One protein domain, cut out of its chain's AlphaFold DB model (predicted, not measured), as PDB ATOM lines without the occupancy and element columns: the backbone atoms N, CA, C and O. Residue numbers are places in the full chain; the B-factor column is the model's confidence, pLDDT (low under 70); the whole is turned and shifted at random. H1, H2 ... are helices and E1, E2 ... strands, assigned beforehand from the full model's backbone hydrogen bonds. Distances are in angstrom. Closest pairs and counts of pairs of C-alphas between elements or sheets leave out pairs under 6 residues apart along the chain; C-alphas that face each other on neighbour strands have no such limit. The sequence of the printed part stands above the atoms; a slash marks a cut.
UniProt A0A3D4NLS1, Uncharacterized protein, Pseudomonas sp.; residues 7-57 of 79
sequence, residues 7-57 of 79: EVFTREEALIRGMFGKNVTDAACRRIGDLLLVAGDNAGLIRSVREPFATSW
ATOM      1  N   GLU A   7     -47.936  -6.349  53.651       94.12
ATOM      2  CA  GLU A   7     -49.158  -6.023  54.357       94.12
ATOM      3  C   GLU A   7     -50.076  -5.234  53.428       94.12
ATOM      4  O   GLU A   7     -49.644  -4.360  52.668       94.12
ATOM      5  N   VAL A   8     -51.362  -5.572  53.466       95.06
ATOM      6  CA  VAL A   8     -52.380  -4.930  52.640       95.06
ATOM      7  C   VAL A   8     -53.398  -4.285  53.557       95.06
ATOM      8  O   VAL A   8     -53.964  -4.946  54.426       95.06
ATOM      9  N   PHE A   9     -53.641  -3.003  53.327       97.00
ATOM     10  CA  PHE A   9     -54.619  -2.218  54.061       97.00
ATOM     11  C   PHE A   9     -55.612  -1.596  53.098       97.00
ATOM     12  O   PHE A   9     -55.254  -1.142  52.011       97.00
ATOM     13  N   THR A  10     -56.863  -1.515  53.515       97.75
ATOM     14  CA  THR A  10     -57.820  -0.586  52.923       97.75
ATOM     15  C   THR A  10     -57.460   0.855  53.294       97.75
ATOM     16  O   THR A  10     -56.758   1.113  54.280       97.75
ATOM     17  N   ARG A  11     -57.993   1.823  52.537       97.31
ATOM     18  CA  ARG A  11     -57.910   3.252  52.893       97.31
ATOM     19  C   ARG A  11     -58.337   3.511  54.341       97.31
ATOM     20  O   ARG A  11     -57.670   4.255  55.053       97.31
ATOM     21  N   GLU A  12     -59.453   2.918  54.758       96.38
ATOM     22  CA  GLU A  12     -60.032   3.119  56.088       96.38
ATOM     23  C   GLU A  12     -59.115   2.581  57.192       96.38
ATOM     24  O   GLU A  12     -58.802   3.307  58.134       96.38
ATOM     25  N   GLU A  13     -58.601   1.360  57.044       97.94
ATOM     26  CA  GLU A  13     -57.668   0.771  58.012       97.94
ATOM     27  C   GLU A  13     -56.386   1.597  58.154       97.94
ATOM     28  O   GLU A  13     -55.893   1.782  59.268       97.94
ATOM     29  N   ALA A  14     -55.851   2.122  57.047       97.00
ATOM     30  CA  ALA A  14     -54.657   2.964  57.069       97.00
ATOM     31  C   ALA A  14     -54.895   4.296  57.804       97.00
ATOM     32  O   ALA A  14     -54.034   4.763  58.557       97.00
ATOM     33  N   LEU A  15     -56.078   4.895  57.624       95.81
ATOM     34  CA  LEU A  15     -56.487   6.108  58.334       95.81
ATOM     35  C   LEU A  15     -56.687   5.852  59.830       95.81
ATOM     36  O   LEU A  15     -56.160   6.608  60.643       95.81
ATOM     37  N   ILE A  16     -57.385   4.772  60.200       95.69
ATOM     38  CA  ILE A  16     -57.615   4.382  61.603       95.69
ATOM     39  C   ILE A  16     -56.288   4.120  62.321       95.69
ATOM     40  O   ILE A  16     -56.110   4.538  63.465       95.69
ATOM     41  N   ARG A  17     -55.331   3.477  61.644       95.56
ATOM     42  CA  ARG A  17     -53.973   3.254  62.165       95.56
ATOM     43  C   ARG A  17     -53.130   4.530  62.264       95.56
ATOM     44  O   ARG A  17     -52.033   4.484  62.808       95.56
ATOM     45  N   GLY A  18     -53.616   5.661  61.752       95.12
ATOM     46  CA  GLY A  18     -52.924   6.944  61.830       95.12
ATOM     47  C   GLY A  18     -51.701   7.051  60.917       95.12
ATOM     48  O   GLY A  18     -50.846   7.897  61.169       95.12
ATOM     49  N   MET A  19     -51.619   6.247  59.847       95.25
ATOM     50  CA  MET A  19     -50.455   6.210  58.939       95.25
ATOM     51  C   MET A  19     -50.159   7.555  58.257       95.25
ATOM     52  O   MET A  19     -49.045   7.796  57.812       95.25
ATOM     53  N   PHE A  20     -51.151   8.444  58.189       94.62
ATOM     54  CA  PHE A  20     -51.040   9.772  57.578       94.62
ATOM     55  C   PHE A  20     -51.069  10.908  58.614       94.62
ATOM     56  O   PHE A  20     -51.324  12.065  58.274       94.62
ATOM     57  N   GLY A  21     -50.807  10.587  59.884       93.12
ATOM     58  CA  GLY A  21     -50.864  11.525  60.998       93.12
ATOM     59  C   GLY A  21     -52.283  11.766  61.520       93.12
ATOM     60  O   GLY A  21     -53.272  11.263  60.994       93.12
ATOM     61  N   LYS A  22     -52.383  12.552  62.597       92.19
ATOM     62  CA  LYS A  22     -53.650  12.778  63.322       92.19
ATOM     63  C   LYS A  22     -54.670  13.613  62.542       92.19
ATOM     64  O   LYS A  22     -55.866  13.451  62.742       92.19
ATOM     65  N   ASN A  23     -54.194  14.515  61.684       93.69
ATOM     66  CA  ASN A  23     -55.023  15.495  60.987       93.69
ATOM     67  C   ASN A  23     -54.933  15.269  59.477       93.69
ATOM     68  O   ASN A  23     -54.133  15.906  58.791       93.69
ATOM     69  N   VAL A  24     -55.756  14.360  58.959       95.88
ATOM     70  CA  VAL A  24     -55.848  14.103  57.518       95.88
ATOM     71  C   VAL A  24     -56.948  14.981  56.931       95.88
ATOM     72  O   VAL A  24     -58.107  14.880  57.316       95.88
ATOM     73  N   THR A  25     -56.592  15.858  55.994       96.38
ATOM     74  CA  THR A  25     -57.576  16.705  55.302       96.38
ATOM     75  C   THR A  25     -58.392  15.892  54.296       96.38
ATOM     76  O   THR A  25     -57.886  14.925  53.725       96.38
ATOM     77  N   ASP A  26     -59.609  16.333  53.969       95.88
ATOM     78  CA  ASP A  26     -60.430  15.686  52.931       95.88
ATOM     79  C   ASP A  26     -59.703  15.596  51.581       95.88
ATOM     80  O   ASP A  26     -59.838  14.624  50.838       95.88
ATOM     81  N   ALA A  27     -58.909  16.620  51.253       96.44
ATOM     82  CA  ALA A  27     -58.111  16.648  50.034       96.44
ATOM     83  C   ALA A  27     -57.009  15.577  50.030       96.44
ATOM     84  O   ALA A  27     -56.773  14.969  48.986       96.44
ATOM     85  N   ALA A  28     -56.360  15.332  51.173       95.06
ATOM     86  CA  ALA A  28     -55.390  14.252  51.323       95.06
ATOM     87  C   ALA A  28     -56.081  12.882  51.286       95.06
ATOM     88  O   ALA A  28     -55.643  12.008  50.544       95.06
ATOM     89  N   CYS A  29     -57.207  12.730  51.991       95.19
ATOM     90  CA  CYS A  29     -57.978  11.487  52.037       95.19
ATOM     91  C   CYS A  29     -58.380  11.000  50.633       95.19
ATOM     92  O   CYS A  29     -58.177   9.835  50.295       95.19
ATOM     93  N   ARG A  30     -58.829  11.914  49.757       95.94
ATOM     94  CA  ARG A  30     -59.174  11.604  48.354       95.94
ATOM     95  C   ARG A  30     -58.004  11.116  47.493       95.94
ATOM     96  O   ARG A  30     -58.242  10.579  46.417       95.94
ATOM     97  N   ARG A  31     -56.756  11.339  47.913       96.69
ATOM     98  CA  ARG A  31     -55.551  10.905  47.182       96.69
ATOM     99  C   ARG A  31     -55.004   9.569  47.675       96.69
ATOM    100  O   ARG A  31     -54.149   8.997  47.007       96.69
ATOM    101  N   ILE A  32     -55.475   9.078  48.817       96.69
ATOM    102  CA  ILE A  32     -55.094   7.762  49.322       96.69
ATOM    103  C   ILE A  32     -55.805   6.719  48.456       96.69
ATOM    104  O   ILE A  32     -57.008   6.833  48.214       96.69
ATOM    105  N   GLY A  33     -55.070   5.721  47.965       97.44
ATOM    106  CA  GLY A  33     -55.643   4.629  47.177       97.44
ATOM    107  C   GLY A  33     -56.657   3.810  47.978       97.44
ATOM    108  O   GLY A  33     -56.675   3.860  49.203       97.44
ATOM    109  N   ASP A  34     -57.513   3.051  47.293       97.69
ATOM    110  CA  ASP A  34     -58.459   2.151  47.972       97.69
ATOM    111  C   ASP A  34     -57.734   1.020  48.711       97.69
ATOM    112  O   ASP A  34     -58.208   0.549  49.745       97.69
ATOM    113  N   LEU A  35     -56.563   0.639  48.192       96.19
ATOM    114  CA  LEU A  35     -55.639  -0.316  48.782       96.19
ATOM    115  C   LEU A  35     -54.257   0.314  48.929       96.19
ATOM    116  O   LEU A  35     -53.764   0.989  48.021       96.19
ATOM    117  N   LEU A  36     -53.629   0.039  50.063       96.06
ATOM    118  CA  LEU A  36     -52.239   0.335  50.345       96.06
ATOM    119  C   LEU A  36     -51.517  -0.996  50.495       96.06
ATOM    120  O   LEU A  36     -51.930  -1.844  51.284       96.06
ATOM    121  N   LEU A  37     -50.456  -1.173  49.715       95.19
ATOM    122  CA  LEU A  37     -49.568  -2.318  49.817       95.19
ATOM    123  C   LEU A  37     -48.265  -1.807  50.409       95.19
ATOM    124  O   LEU A  37     -47.562  -1.031  49.763       95.19
ATOM    125  N   VAL A  38     -47.974  -2.227  51.630       95.19
ATOM    126  CA  VAL A  38     -46.739  -1.885  52.325       95.19
ATOM    127  C   VAL A  38     -45.829  -3.100  52.241       95.19
ATOM    128  O   VAL A  38     -46.198  -4.185  52.685       95.19
ATOM    129  N   ALA A  39     -44.659  -2.925  51.631       94.00
ATOM    130  CA  ALA A  39     -43.639  -3.962  51.613       94.00
ATOM    131  C   ALA A  39     -42.959  -4.064  52.987       94.00
ATOM    132  O   ALA A  39     -42.758  -3.050  53.651       94.00
ATOM    133  N   GLY A  40     -42.607  -5.278  53.391       91.56
ATOM    134  CA  GLY A  40     -41.735  -5.578  54.522       91.56
ATOM    135  C   GLY A  40     -40.483  -6.332  54.069       91.56
ATOM    136  O   GLY A  40     -40.382  -6.763  52.915       91.56
ATOM    137  N   ASP A  41     -39.541  -6.517  54.995       86.81
ATOM    138  CA  ASP A  41     -38.235  -7.137  54.747       86.81
ATOM    139  C   ASP A  41     -37.520  -6.516  53.520       86.81
ATOM    140  O   ASP A  41     -37.510  -5.305  53.332       86.81
ATOM    141  N   ASN A  42     -36.936  -7.349  52.652       87.38
ATOM    142  CA  ASN A  42     -36.235  -6.944  51.429       87.38
ATOM    143  C   ASN A  42     -37.139  -7.000  50.179       87.38
ATOM    144  O   ASN A  42     -36.697  -7.430  49.109       87.38
ATOM    145  N   ALA A  43     -38.416  -6.631  50.304       90.88
ATOM    146  CA  ALA A  43     -39.369  -6.641  49.195       90.88
ATOM    147  C   ALA A  43     -39.696  -5.228  48.682       90.88
ATOM    148  O   ALA A  43     -39.619  -4.238  49.399       90.88
ATOM    149  N   GLY A  44     -40.117  -5.140  47.419       91.31
ATOM    150  CA  GLY A  44     -40.595  -3.902  46.805       91.31
ATOM    151  C   GLY A  44     -41.583  -4.189  45.679       91.31
ATOM    152  O   GLY A  44     -41.542  -5.254  45.059       91.31
ATOM    153  N   LEU A  45     -42.486  -3.244  45.411       91.50
ATOM    154  CA  LEU A  45     -43.451  -3.332  44.314       91.50
ATOM    155  C   LEU A  45     -43.246  -2.165  43.350       91.50
ATOM    156  O   LEU A  45     -43.519  -1.016  43.682       91.50
ATOM    157  N   ILE A  46     -42.773  -2.471  42.144       92.81
ATOM    158  CA  ILE A  46     -42.423  -1.480  41.119       92.81
ATOM    159  C   ILE A  46     -43.044  -1.902  39.794       92.81
ATOM    160  O   ILE A  46     -43.113  -3.092  39.474       92.81
ATOM    161  N   ARG A  47     -43.461  -0.931  38.975       94.44
ATOM    162  CA  ARG A  47     -43.921  -1.207  37.607       94.44
ATOM    163  C   ARG A  47     -42.714  -1.408  36.696       94.44
ATOM    164  O   ARG A  47     -42.444  -0.572  35.839       94.44
ATOM    165  N   SER A  48     -42.009  -2.524  36.864       93.06
ATOM    166  CA  SER A  48     -40.674  -2.765  36.292       93.06
ATOM    167  C   SER A  48     -40.541  -2.492  34.789       93.06
ATOM    168  O   SER A  48     -39.530  -1.970  34.332       93.06
ATOM    169  N   VAL A  49     -41.592  -2.766  34.013       96.25
ATOM    170  CA  VAL A  49     -41.630  -2.510  32.562       96.25
ATOM    171  C   VAL A  49     -41.739  -1.019  32.221       96.25
ATOM    172  O   VAL A  49     -41.231  -0.577  31.194       96.25
ATOM    173  N   ARG A  50     -42.437  -0.235  33.047       97.12
ATOM    174  CA  ARG A  50     -42.713   1.191  32.792       97.12
ATOM    175  C   ARG A  50     -41.795   2.135  33.569       97.12
ATOM    176  O   ARG A  50     -41.727   3.308  33.225       97.12
ATOM    177  N   GLU A  51     -41.104   1.635  34.588       95.88
ATOM    178  CA  GLU A  51     -40.263   2.415  35.503       95.88
ATOM    179  C   GLU A  51     -38.837   1.834  35.575       95.88
ATOM    180  O   GLU A  51     -38.385   1.409  36.642       95.88
ATOM    181  N   PRO A  52     -38.093   1.803  34.452       95.00
ATOM    182  CA  PRO A  52     -36.780   1.159  34.391       95.00
ATOM    183  C   PRO A  52     -35.747   1.829  35.305       95.00
ATOM    184  O   PRO A  52     -34.871   1.155  35.835       95.00
ATOM    185  N   PHE A  53     -35.864   3.143  35.536       95.25
ATOM    186  CA  PHE A  53     -34.950   3.857  36.427       95.25
ATOM    187  C   PHE A  53     -35.133   3.439  37.890       95.25
ATOM    188  O   PHE A  53     -34.170   2.998  38.504       95.25
ATOM    189  N   ALA A  54     -36.362   3.487  38.418       92.94
ATOM    190  CA  ALA A  54     -36.652   3.009  39.774       92.94
ATOM    191  C   ALA A  54     -36.281   1.528  39.940       92.94
ATOM    192  O   ALA A  54     -35.707   1.150  40.946       92.94
ATOM    193  N   THR A  55     -36.513   0.707  38.914       94.75
ATOM    194  CA  THR A  55     -36.128  -0.717  38.914       94.75
ATOM    195  C   THR A  55     -34.618  -0.931  39.029       94.75
ATOM    196  O   THR A  55     -34.182  -1.963  39.524       94.75
ATOM    197  N   SER A  56     -33.811   0.017  38.542       95.50
ATOM    198  CA  SER A  56     -32.348  -0.080  38.587       95.50
ATOM    199  C   SER A  56     -31.745   0.295  39.943       95.50
ATOM    200  O   SER A  56     -30.538   0.142  40.131       95.50
ATOM    201  N   TRP A  57     -32.546   0.815  40.876       93.56
ATOM    202  CA  TRP A  57     -32.049   1.207  42.188       93.56
ATOM    203  C   TRP A  57     -31.739  -0.017  43.048       93.56
ATOM    204  O   TRP A  57     -32.433  -1.027  43.021       93.56
TER     205      TRP A  57
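AT A GLANCE: This is residues 7 to 57 of the 79 residues of an uncharacterized protein of Pseudomonas sp. (UniProt A0A3D4NLS1). A short ribbon of two antiparallel strands, E1 and E2, lies between two ends: H1 and H2 at one, and at the other H3, reached by the long stretch 40 to 51. The 51 printed residues run E1, H1, H2, E2, H3; the class is mixed, with 23 residues in named elements, under half. The whole is loose, radius of gyration of the C-alphas 13.6 A, spanning 35 by 24 by 16 A.

IN THESE COORDINATES: E1, residues 7 to 10, begins at C-alpha 7 (-49.158, -6.023, 54.357). H1 is residues 11 to 16, 8.8 A; H2 is 26 to 29; E2 is 35 to 39, 12.9 A. H3, 52 to 55, ends at C-alpha 55 (-36.128, -0.717, 38.914).

HOW THE PARTS SIT: E1 and E2 are antiparallel at 162 degrees, with N 9 and O 36 at 2.9 A, within hydrogen-bond range. The closest C-alphas of H1 and E2, Arg 11 and Leu 35, are 5.9 A apart. H1 and H2 are only just apart, closest 8.3 A; H3 is apart from E1, H1 and H2. Every O i to N i+4 pair in H1 is within range; H2 and H3 are too short for one.

THE WHOLE: The C-alphas farthest apart, Lys 22 and Val 49, are 36.4 A apart. The printed part has no cut; E2 to H3 is a long link. No printed residue is under 70 in pLDDT.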